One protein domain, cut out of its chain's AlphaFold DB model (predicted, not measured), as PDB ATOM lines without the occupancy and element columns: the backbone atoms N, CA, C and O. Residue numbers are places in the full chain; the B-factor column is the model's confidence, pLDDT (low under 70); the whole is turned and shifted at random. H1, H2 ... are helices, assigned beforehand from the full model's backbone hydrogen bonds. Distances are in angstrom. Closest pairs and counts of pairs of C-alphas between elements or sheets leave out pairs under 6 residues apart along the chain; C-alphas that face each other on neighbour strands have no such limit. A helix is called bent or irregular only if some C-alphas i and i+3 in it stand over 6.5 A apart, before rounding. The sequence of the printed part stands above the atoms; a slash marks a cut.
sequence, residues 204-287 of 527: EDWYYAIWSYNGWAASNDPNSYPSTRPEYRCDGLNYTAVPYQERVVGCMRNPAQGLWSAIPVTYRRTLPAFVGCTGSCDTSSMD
ATOM      1  N   GLU A 204      26.743  -5.672  20.516       96.44
ATOM      2  CA  GLU A 204      27.391  -4.918  19.447       96.44
ATOM      3  C   GLU A 204      28.877  -5.249  19.293       96.44
ATOM      4  O   GLU A 204      29.404  -5.183  18.180       96.44
ATOM      5  N   ASP A 205      29.547  -5.655  20.376       96.25
ATOM      6  CA  ASP A 205      30.974  -5.973  20.329       96.25
ATOM      7  C   ASP A 205      31.250  -7.240  19.494       96.25
ATOM      8  O   ASP A 205      32.359  -7.441  19.000       96.25
ATOM      9  N   TRP A 206      30.232  -8.079  19.262       97.44
ATOM     10  CA  TRP A 206      30.346  -9.317  18.481       97.44
ATOM     11  C   TRP A 206      30.364  -9.107  16.967       97.44
ATOM     12  O   TRP A 206      30.538 -10.074  16.226       97.44
ATOM     13  N   TYR A 207      30.199  -7.877  16.478       96.94
ATOM     14  CA  TYR A 207      29.973  -7.589  15.060       96.94
ATOM     15  C   TYR A 207      30.982  -8.268  14.109       96.94
ATOM     16  O   TYR A 207      30.584  -8.919  13.140       96.94
ATOM     17  N   TYR A 208      32.287  -8.187  14.401       95.88
ATOM     18  CA  TYR A 208      33.320  -8.820  13.565       95.88
ATOM     19  C   TYR A 208      33.394 -10.344  13.715       95.88
ATOM     20  O   TYR A 208      33.746 -11.034  12.752       95.88
ATOM     21  N   ALA A 209      33.020 -10.887  14.875       95.94
ATOM     22  CA  ALA A 209      32.908 -12.329  15.075       95.94
ATOM     23  C   ALA A 209      31.728 -12.905  14.275       95.94
ATOM     24  O   ALA A 209      31.883 -13.928  13.613       95.94
ATOM     25  N   ILE A 210      30.588 -12.201  14.252       96.88
ATOM     26  CA  ILE A 210      29.413 -12.558  13.442       96.88
ATOM     27  C   ILE A 210      29.761 -12.526  11.952       96.88
ATOM     28  O   ILE A 210      29.477 -13.482  11.239       96.88
ATOM     29  N   TRP A 211      30.411 -11.464  11.468       93.38
ATOM     30  CA  TRP A 211      30.883 -11.415  10.077       93.38
ATOM     31  C   TRP A 211      31.776 -12.627   9.775       93.38
ATOM     32  O   TRP A 211      31.552 -13.376   8.822       93.38
ATOM     33  N   SER A 212      32.751 -12.884  10.641       91.88
ATOM     34  CA  SER A 212      33.693 -13.990  10.479       91.88
ATOM     35  C   SER A 212      33.059 -15.379  10.543       91.88
ATOM     36  O   SER A 212      33.697 -16.325  10.081       91.88
ATOM     37  N   TYR A 213      31.862 -15.506  11.122       92.62
ATOM     38  CA  TYR A 213      31.123 -16.760  11.206       92.62
ATOM     39  C   TYR A 213      30.736 -17.266   9.818       92.62
ATOM     40  O   TYR A 213      31.077 -18.390   9.466       92.62
ATOM     41  N   ASN A 214      30.127 -16.397   9.005       89.06
ATOM     42  CA  ASN A 214      29.841 -16.699   7.605       89.06
ATOM     43  C   ASN A 214      31.117 -16.717   6.756       89.06
ATOM     44  O   ASN A 214      31.295 -17.581   5.904       89.06
ATOM     45  N   GLY A 215      32.024 -15.771   7.003       87.00
ATOM     46  CA  GLY A 215      33.322 -15.740   6.344       87.00
ATOM     47  C   GLY A 215      33.943 -14.351   6.354       87.00
ATOM     48  O   GLY A 215      33.310 -13.362   5.976       87.00
ATOM     49  N   TRP A 216      35.217 -14.280   6.749       87.62
ATOM     50  CA  TRP A 216      36.009 -13.049   6.694       87.62
ATOM     51  C   TRP A 216      36.482 -12.776   5.265       87.62
ATOM     52  O   TRP A 216      37.611 -13.085   4.893       87.62
ATOM     53  N   ALA A 217      35.579 -12.243   4.450       84.69
ATOM     54  CA  ALA A 217      35.802 -11.995   3.034       84.69
ATOM     55  C   ALA A 217      35.222 -10.643   2.604       84.69
ATOM     56  O   ALA A 217      34.224 -10.180   3.161       84.69
ATOM     57  N   ALA A 218      35.814 -10.058   1.558       84.56
ATOM     58  CA  ALA A 218      35.379  -8.786   0.979       84.56
ATOM     59  C   ALA A 218      33.933  -8.831   0.447       84.56
ATOM     60  O   ALA A 218      33.242  -7.819   0.454       84.56
ATOM     61  N   SER A 219      33.439 -10.010   0.049       83.44
ATOM     62  CA  SER A 219      32.040 -10.218  -0.360       83.44
ATOM     63  C   SER A 219      31.020  -9.915   0.749       83.44
ATOM     64  O   SER A 219      29.859  -9.633   0.457       83.44
ATOM     65  N   ASN A 220      31.455  -9.940   2.011       83.81
ATOM     66  CA  ASN A 220      30.642  -9.638   3.188       83.81
ATOM     67  C   ASN A 220      30.904  -8.226   3.754       83.81
ATOM     68  O   ASN A 220      30.326  -7.861   4.781       83.81
ATOM     69  N   ASP A 221      31.741  -7.419   3.087       90.69
ATOM     70  CA  ASP A 221      32.035  -6.046   3.503       90.69
ATOM     71  C   ASP A 221      30.782  -5.157   3.384       90.69
ATOM     72  O   ASP A 221      30.275  -4.970   2.272       90.69
ATOM     73  N   PRO A 222      30.273  -4.569   4.489       91.19
ATOM     74  CA  PRO A 222      29.102  -3.692   4.455       91.19
ATOM     75  C   PRO A 222      29.310  -2.424   3.615       91.19
ATOM     76  O   PRO A 222      28.322  -1.819   3.194       91.19
ATOM     77  N   ASN A 223      30.559  -2.028   3.340       92.12
ATOM     78  CA  ASN A 223      30.872  -0.909   2.452       92.12
ATOM     79  C   ASN A 223      30.563  -1.217   0.976       92.12
ATOM     80  O   ASN A 223      30.377  -0.291   0.190       92.12
ATOM     81  N   SER A 224      30.443  -2.497   0.606       90.75
ATOM     82  CA  SER A 224      30.020  -2.927  -0.735       90.75
ATOM     83  C   SER A 224      28.501  -2.836  -0.946       90.75
ATOM     84  O   SER A 224      28.013  -3.107  -2.041       90.75
ATOM     85  N   TYR A 225      27.738  -2.459   0.088       90.31
ATOM     86  CA  TYR A 225      26.282  -2.350   0.036       90.31
ATOM     87  C   TYR A 225      25.828  -0.882   0.118       90.31
ATOM     88  O   TYR A 225      26.426  -0.094   0.857       90.31
ATOM     89  N   PRO A 226      24.719  -0.495  -0.546       90.12
ATOM     90  CA  PRO A 226      24.182   0.861  -0.461       90.12
ATOM     91  C   PRO A 226      23.902   1.280   0.986       90.12
ATOM     92  O   PRO A 226      23.395   0.491   1.788       90.12
ATOM     93  N   SER A 227      24.163   2.543   1.325       86.88
ATOM     94  CA  SER A 227      23.854   3.093   2.656       86.88
ATOM     95  C   SER A 227      22.351   3.070   2.969       86.88
ATOM     96  O   SER A 227      21.962   2.958   4.133       86.88
ATOM     97  N   THR A 228      21.515   3.091   1.926       88.75
ATOM     98  CA  THR A 228      20.045   3.039   1.962       88.75
ATOM     99  C   THR A 228      19.463   1.627   2.075       88.75
ATOM    100  O   THR A 228      18.242   1.481   2.056       88.75
ATOM    101  N   ARG A 229      20.297   0.579   2.193       90.81
ATOM    102  CA  ARG A 229      19.829  -0.814   2.304       90.81
ATOM    103  C   ARG A 229      18.816  -1.000   3.447       90.81
ATOM    104  O   ARG A 229      18.978  -0.373   4.504       90.81
ATOM    105  N   PRO A 230      17.791  -1.850   3.267       88.75
ATOM    106  CA  PRO A 230      16.792  -2.091   4.300       88.75
ATOM    107  C   PRO A 230      17.418  -2.750   5.533       88.75
ATOM    108  O   PRO A 230      18.549  -3.225   5.503       88.75
ATOM    109  N   GLU A 231      16.680  -2.776   6.635       86.62
ATOM    110  CA  GLU A 231      17.026  -3.621   7.777       86.62
ATOM    111  C   GLU A 231      16.470  -5.031   7.556       86.62
ATOM    112  O   GLU A 231      15.341  -5.189   7.079       86.62
ATOM    113  N   TYR A 232      17.255  -6.057   7.888       86.94
ATOM    114  CA  TYR A 232      16.787  -7.436   7.801       86.94
ATOM    115  C   TYR A 232      15.805  -7.753   8.922       86.94
ATOM    116  O   TYR A 232      16.014  -7.389  10.081       86.94
ATOM    117  N   ARG A 233      14.750  -8.484   8.572       82.94
ATOM    118  CA  ARG A 233      13.774  -9.029   9.509       82.94
ATOM    119  C   ARG A 233      13.836 -10.541   9.416       82.94
ATOM    120  O   ARG A 233      13.970 -11.090   8.325       82.94
ATOM    121  N   CYS A 234      13.686 -11.230  10.541       83.56
ATOM    122  CA  CYS A 234      13.715 -12.691  10.550       83.56
ATOM    123  C   CYS A 234      12.450 -13.351   9.962       83.56
ATOM    124  O   CYS A 234      12.124 -14.492  10.254       83.56
ATOM    125  N   ASP A 235      11.745 -12.641   9.085       73.44
ATOM    126  CA  ASP A 235      10.691 -13.142   8.206       73.44
ATOM    127  C   ASP A 235      11.219 -13.509   6.799       73.44
ATOM    128  O   ASP A 235      10.450 -13.985   5.966       73.44
ATOM    129  N   GLY A 236      12.526 -13.339   6.545       66.50
ATOM    130  CA  GLY A 236      13.204 -13.750   5.309       66.50
ATOM    131  C   GLY A 236      13.226 -12.688   4.206       66.50
ATOM    132  O   GLY A 236      13.806 -12.913   3.142       66.50
ATOM    133  N   LEU A 237      12.633 -11.513   4.433       67.69
ATOM    134  CA  LEU A 237      12.652 -10.423   3.461       67.69
ATOM    135  C   LEU A 237      14.057  -9.816   3.322       67.69
ATOM    136  O   LEU A 237      14.785  -9.650   4.297       67.69
ATOM    137  N   ASN A 238      14.413  -9.412   2.096       67.75
ATOM    138  CA  ASN A 238      15.660  -8.700   1.779       67.75
ATOM    139  C   ASN A 238      16.957  -9.478   2.067       67.75
ATOM    140  O   ASN A 238      18.008  -8.860   2.229       67.75
ATOM    141  N   TYR A 239      16.906 -10.814   2.097       74.50
ATOM    142  CA  TYR A 239      18.055 -11.662   2.436       74.50
ATOM    143  C   TYR A 239      19.330 -11.297   1.654       74.50
ATOM    144  O   TYR A 239      20.384 -11.125   2.249       74.50
ATOM    145  N   THR A 240      19.250 -11.081   0.340       80.06
ATOM    146  CA  THR A 240      20.418 -10.734  -0.497       80.06
ATOM    147  C   THR A 240      20.799  -9.250  -0.475       80.06
ATOM    148  O   THR A 240      21.865  -8.893  -0.969       80.06
ATOM    149  N   ALA A 241      19.963  -8.374   0.089       85.75
ATOM    150  CA  ALA A 241      20.154  -6.922   0.042       85.75
ATOM    151  C   ALA A 241      20.997  -6.368   1.203       85.75
ATOM    152  O   ALA A 241      21.322  -5.179   1.216       85.75
ATOM    153  N   VAL A 242      21.336  -7.210   2.184       89.62
ATOM    154  CA  VAL A 242      22.141  -6.842   3.353       89.62
ATOM    155  C   VAL A 242      23.293  -7.829   3.573       89.62
ATOM    156  O   VAL A 242      23.149  -9.021   3.268       89.62
ATOM    157  N   PRO A 243      24.428  -7.368   4.128       92.00
ATOM    158  CA  PRO A 243      25.536  -8.247   4.475       92.00
ATOM    159  C   PRO A 243      25.178  -9.146   5.667       92.00
ATOM    160  O   PRO A 243      24.299  -8.822   6.470       92.00
ATOM    161  N   TYR A 244      25.869 -10.280   5.793       92.38
ATOM    162  CA  TYR A 244      25.516 -11.351   6.729       92.38
ATOM    163  C   TYR A 244      25.369 -10.885   8.187       92.38
ATOM    164  O   TYR A 244      24.361 -11.157   8.836       92.38
ATOM    165  N   GLN A 245      26.335 -10.130   8.701       94.56
ATOM    166  CA  GLN A 245      26.316  -9.644  10.079       94.56
ATOM    167  C   GLN A 245      25.127  -8.725  10.377       94.56
ATOM    168  O   GLN A 245      24.579  -8.759  11.476       94.56
ATOM    169  N   GLU A 246      24.649  -7.973   9.384       93.69
ATOM    170  CA  GLU A 246      23.436  -7.166   9.520       93.69
ATOM    171  C   GLU A 246      22.160  -8.010   9.441       93.69
ATOM    172  O   GLU A 246      21.138  -7.598   9.987       93.69
ATOM    173  N   ARG A 247      22.205  -9.210   8.840       93.25
ATOM    174  CA  ARG A 247      21.100 -10.183   8.922       93.25
ATOM    175  C   ARG A 247      20.954 -10.699  10.340       93.25
ATOM    176  O   ARG A 247      19.864 -10.643  10.896       93.25
ATOM    177  N   VAL A 248      22.051 -11.140  10.950       95.56
ATOM    178  CA  VAL A 248      22.036 -11.637  12.334       95.56
ATOM    179  C   VAL A 248      21.621 -10.522  13.294       95.56
ATOM    180  O   VAL A 248      20.696 -10.706  14.082       95.56
ATOM    181  N   VAL A 249      22.213  -9.329  13.179       94.81
ATOM    182  CA  VAL A 249      21.844  -8.189  14.031       94.81
ATOM    183  C   VAL A 249      20.400  -7.736  13.789       94.81
ATOM    184  O   VAL A 249      19.648  -7.568  14.746       94.81
ATOM    185  N   GLY A 250      19.962  -7.612  12.535       92.75
ATOM    186  CA  GLY A 250      18.572  -7.292  12.194       92.75
ATOM    187  C   GLY A 250      17.577  -8.334  12.712       92.75
ATOM    188  O   GLY A 250      16.501  -7.984  13.189       92.75
ATOM    189  N   CYS A 251      17.961  -9.611  12.724       92.50
ATOM    190  CA  CYS A 251      17.176 -10.695  13.302       92.50
ATOM    191  C   CYS A 251      17.047 -10.584  14.831       92.50
ATOM    192  O   CYS A 251      15.956 -10.781  15.364       92.50
ATOM    193  N   MET A 252      18.119 -10.206  15.544       93.38
ATOM    194  CA  MET A 252      18.050  -9.925  16.989       93.38
ATOM    195  C   MET A 252      17.049  -8.801  17.305       93.38
ATOM    196  O   MET A 252      16.323  -8.883  18.298       93.38
ATOM    197  N   ARG A 253      16.975  -7.790  16.430       90.69
ATOM    198  CA  ARG A 253      16.045  -6.651  16.530       90.69
ATOM    199  C   ARG A 253      14.618  -6.999  16.120       90.69
ATOM    200  O   ARG A 253      13.672  -6.448  16.671       90.69
ATOM    201  N   ASN A 254      14.459  -7.904  15.157       88.25
ATOM    202  CA  ASN A 254      13.183  -8.227  14.524       88.25
ATOM    203  C   ASN A 254      12.984  -9.755  14.450       88.25
ATOM    204  O   ASN A 254      13.044 -10.325  13.352       88.25
ATOM    205  N   PRO A 255      12.764 -10.432  15.595       88.00
ATOM    206  CA  PRO A 255      12.577 -11.879  15.647       88.00
ATOM    207  C   PRO A 255      11.365 -12.339  14.839       88.00
ATOM    208  O   PRO A 255      10.292 -11.731  14.895       88.00
ATOM    209  N   ALA A 256      11.500 -13.485  14.170       81.44
ATOM    210  CA  ALA A 256      10.355 -14.175  13.590       81.44
ATOM    211  C   ALA A 256       9.388 -14.573  14.706       81.44
ATOM    212  O   ALA A 256       9.824 -15.114  15.721       81.44
ATOM    213  N   GLN A 257       8.085 -14.350  14.517       76.06
ATOM    214  CA  GLN A 257       7.019 -14.965  15.328       76.06
ATOM    215  C   GLN A 257       7.173 -14.798  16.860       76.06
ATOM    216  O   GLN A 257       6.642 -15.602  17.621       76.06
ATOM    217  N   GLY A 258       7.908 -13.782  17.330       75.88
ATOM    218  CA  GLY A 258       8.174 -13.575  18.758       75.88
ATOM    219  C   GLY A 258       8.977 -14.697  19.431       75.88
ATOM    220  O   GLY A 258       8.838 -14.896  20.636       75.88
ATOM    221  N   LEU A 259       9.804 -15.439  18.679       81.19
ATOM    222  CA  LEU A 259      10.606 -16.565  19.192       81.19
ATOM    223  C   LEU A 259      11.569 -16.175  20.329       81.19
ATOM    224  O   LEU A 259      11.947 -17.015  21.146       81.19
ATOM    225  N   TRP A 260      11.965 -14.906  20.390       85.75
ATOM    226  CA  TRP A 260      12.660 -14.290  21.517       85.75
ATOM    227  C   TRP A 260      12.228 -12.829  21.660       85.75
ATOM    228  O   TRP A 260      11.596 -12.262  20.767       85.75
ATOM    229  N   SER A 261      12.569 -12.215  22.792       83.69
ATOM    230  CA  SER A 261      12.382 -10.779  22.993       83.69
ATOM    231  C   SER A 261      13.334 -10.000  22.092       83.69
ATOM    232  O   SER A 261      14.541 -10.217  22.149       83.69
ATOM    233  N   ALA A 262      12.796  -9.091  21.281       86.12
ATOM    234  CA  ALA A 262      13.592  -8.214  20.433       86.12
ATOM    235  C   ALA A 262      14.583  -7.384  21.263       86.12
ATOM    236  O   ALA A 262      14.197  -6.788  22.270       86.12
ATOM    237  N   ILE A 263      15.836  -7.304  20.809       88.19
ATOM    238  CA  ILE A 263      16.851  -6.419  21.389       88.19
ATOM    239  C   ILE A 263      17.279  -5.423  20.305       88.19
ATOM    240  O   ILE A 263      17.718  -5.866  19.241       88.19
ATOM    241  N   PRO A 264      17.168  -4.098  20.525       89.69
ATOM    242  CA  PRO A 264      17.457  -3.077  19.516       89.69
ATOM    243  C   PRO A 264      18.970  -2.844  19.321       89.69
ATOM    244  O   PRO A 264      19.444  -1.712  19.387       89.69
ATOM    245  N   VAL A 265      19.724  -3.920  19.069       92.44
ATOM    246  CA  VAL A 265      21.182  -3.925  18.880       92.44
ATOM    247  C   VAL A 265      21.592  -2.927  17.800       92.44
ATOM    248  O   VAL A 265      21.036  -2.920  16.699       92.44
ATOM    249  N   THR A 266      22.574  -2.081  18.093       91.50
ATOM    250  CA  THR A 266      23.021  -1.049  17.150       91.50
ATOM    251  C   THR A 266      24.222  -1.502  16.324       91.50
ATOM    252  O   THR A 266      24.983  -2.383  16.702       91.50
ATOM    253  N   TYR A 267      24.408  -0.927  15.137       91.62
ATOM    254  CA  TYR A 267      25.584  -1.210  14.315       91.62
ATOM    255  C   TYR A 267      25.897  -0.045  13.376       91.62
ATOM    256  O   TYR A 267      25.042   0.793  13.079       91.62
ATOM    257  N   ARG A 268      27.146   0.017  12.903       89.69
ATOM    258  CA  ARG A 268      27.596   1.028  11.938       89.69
ATOM    259  C   ARG A 268      27.362   0.534  10.513       89.69
ATOM    260  O   ARG A 268      27.808  -0.547  10.155       89.69
ATOM    261  N   ARG A 269      26.705   1.356   9.688       87.69
ATOM    262  CA  ARG A 269      26.466   1.057   8.261       87.69
ATOM    263  C   ARG A 269      27.699   1.249   7.378       87.69
ATOM    264  O   ARG A 269      27.788   0.636   6.321       87.69
ATOM    265  N   THR A 270      28.624   2.098   7.807       87.75
ATOM    266  CA  THR A 270      29.894   2.343   7.124       87.75
ATOM    267  C   THR A 270      31.012   2.013   8.093       87.75
ATOM    268  O   THR A 270      30.996   2.468   9.241       87.75
ATOM    269  N   LEU A 271      31.953   1.201   7.631       92.25
ATOM    270  CA  LEU A 271      33.097   0.744   8.406       92.25
ATOM    271  C   LEU A 271      34.395   1.242   7.776       92.25
ATOM    272  O   LEU A 271      34.392   1.640   6.609       92.25
ATOM    273  N   PRO A 272      35.513   1.203   8.517       93.94
ATOM    274  CA  PRO A 272      36.826   1.347   7.904       93.94
ATOM    275  C   PRO A 272      37.025   0.355   6.748       93.94
ATOM    276  O   PRO A 272      36.345  -0.671   6.671       93.94
ATOM    277  N   ALA A 273      37.953   0.677   5.844       92.31
ATOM    278  CA  ALA A 273      38.240  -0.148   4.676       92.31
ATOM    279  C   ALA A 273      38.618  -1.583   5.082       92.31
ATOM    280  O   ALA A 273      39.383  -1.784   6.025       92.31
ATOM    281  N   PHE A 274      38.079  -2.572   4.365       91.44
ATOM    282  CA  PHE A 274      38.318  -3.977   4.665       91.44
ATOM    283  C   PHE A 274      39.785  -4.373   4.472       91.44
ATOM    284  O   PHE A 274      40.386  -4.128   3.425       91.44
ATOM    285  N   VAL A 275      40.329  -5.059   5.474       88.69
ATOM    286  CA  VAL A 275      41.650  -5.688   5.458       88.69
ATOM    287  C   VAL A 275      41.445  -7.206   5.446       88.69
ATOM    288  O   VAL A 275      41.093  -7.826   6.454       88.69
ATOM    289  N   GLY A 276      41.615  -7.808   4.267       80.25
ATOM    290  CA  GLY A 276      41.503  -9.252   4.068       80.25
ATOM    291  C   GLY A 276      42.808  -9.962   4.401       80.25
ATOM    292  O   GLY A 276      43.856  -9.594   3.877       80.25
ATOM    293  N   CYS A 277      42.747 -10.992   5.246       69.88
ATOM    294  CA  CYS A 277      43.944 -11.679   5.722       69.88
ATOM    295  C   CYS A 277      43.820 -13.193   5.591       69.88
ATOM    296  O   CYS A 277      42.879 -13.797   6.105       69.88
ATOM    297  N   THR A 278      44.805 -13.800   4.928       60.84
ATOM    298  CA  THR A 278      45.021 -15.254   4.883       60.84
ATOM    299  C   THR A 278      46.064 -15.721   5.912       60.84
ATOM    300  O   THR A 278      46.288 -16.920   6.049       60.84
ATOM    301  N   GLY A 279      46.666 -14.787   6.666       64.12
ATOM    302  CA  GLY A 279      47.628 -15.001   7.756       64.12
ATOM    303  C   GLY A 279      47.566 -13.869   8.797       64.12
ATOM    304  O   GLY A 279      46.600 -13.107   8.802       64.12
ATOM    305  N   SER A 280      48.567 -13.751   9.679       69.75
ATOM    306  CA  SER A 280      48.621 -12.656  10.667       69.75
ATOM    307  C   SER A 280      48.824 -11.312   9.963       69.75
ATOM    308  O   SER A 280      49.675 -11.192   9.081       69.75
ATOM    309  N   CYS A 281      48.016 -10.318  10.323       76.94
ATOM    310  CA  CYS A 281      48.003  -9.004   9.690       76.94
ATOM    311  C   CYS A 281      47.561  -7.934  10.696       76.94
ATOM    312  O   CYS A 281      46.821  -8.217  11.640       76.94
ATOM    313  N   ASP A 282      47.978  -6.689  10.479       86.31
ATOM    314  CA  ASP A 282      47.513  -5.583  11.309       86.31
ATOM    315  C   ASP A 282      46.087  -5.169  10.914       86.31
ATOM    316  O   ASP A 282      45.858  -4.529   9.889       86.31
ATOM    317  N   THR A 283      45.122  -5.555  11.748       90.75
ATOM    318  CA  THR A 283      43.704  -5.198  11.607       90.75
ATOM    319  C   THR A 283      43.311  -3.953  12.409       90.75
ATOM    320  O   THR A 283      42.130  -3.618  12.459       90.75
ATOM    321  N   SER A 284      44.258  -3.259  13.052       92.38
ATOM    322  CA  SER A 284      43.963  -2.134  13.957       92.38
ATOM    323  C   SER A 284      43.261  -0.960  13.275       92.38
ATOM    324  O   SER A 284      42.443  -0.287  13.897       92.38
ATOM    325  N   SER A 285      43.500  -0.754  11.978       93.06
ATOM    326  CA  SER A 285      42.816   0.263  11.170       93.06
ATOM    327  C   SER A 285      41.309   0.022  11.027       93.06
ATOM    328  O   SER A 285      40.572   0.943  10.672       93.06
ATOM    329  N   MET A 286      40.849  -1.199  11.308       94.38
ATOM    330  CA  MET A 286      39.445  -1.586  11.281       94.38
ATOM    331  C   MET A 286      38.773  -1.565  12.656       94.38
ATOM    332  O   MET A 286      37.574  -1.822  12.726       94.38
ATOM    333  N   ASP A 287      39.487  -1.263  13.740       95.12
ATOM    334  CA  ASP A 287      38.857  -1.164  15.055       95.12
ATOM    335  C   ASP A 287      37.811  -0.047  15.075       95.12
ATOM    336  O   ASP A 287      38.011   1.055  14.557       95.12
TER     337      ASP A 287
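This is residues 204 to 287 of the 527 residues of an uncharacterized protein of Dehalococcoidia bacterium (UniProt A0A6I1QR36). This domain has little regular structure: two short helices, H1 and H2, pack on each other at a steep tilt, and two long stretches with no named element, residues 215 to 243 and residues 254 to 287, make up most of the rest. The loop of residues 254 to 287 makes the length, reaching one end near Gln 257 and the other near Ser 280. The printed part has 84 residues, 21 of them in the named helices, H1 then H2, with no named strand; the class is all helix. It is compact, with a radius of gyration of the C-alphas of 13.4 A, but elongated, spanning 42 by 23 by 18 A.

Find C-alpha 204 at (27.391, -4.918, 19.447); from there H1, residues 204 to 214, runs 16.9 A. It is irregular: C-alphas 205 and 208 are 7.7 A apart. H2, residues 244 to 253, runs 14.4 A to C-alpha 253 at (16.045, -6.651, 16.530).

Look at Trp 211 and Gln 245, where H1 and H2 touch; their closest C-alphas are 4.9 A apart. The helices run opposite ways at a steep tilt of 47 degrees. In H2 every O i to N i+4 pair is within hydrogen-bond range; in H1, 4 of 7 are.

The C-alphas farthest apart, of Gln 257 and Ser 280, are 41.9 A apart. The printed part has no cut, and the 29-residue link from H1 to H2 is long. Look for pLDDT under 70 at residues 236 to 238 and 277 to 280.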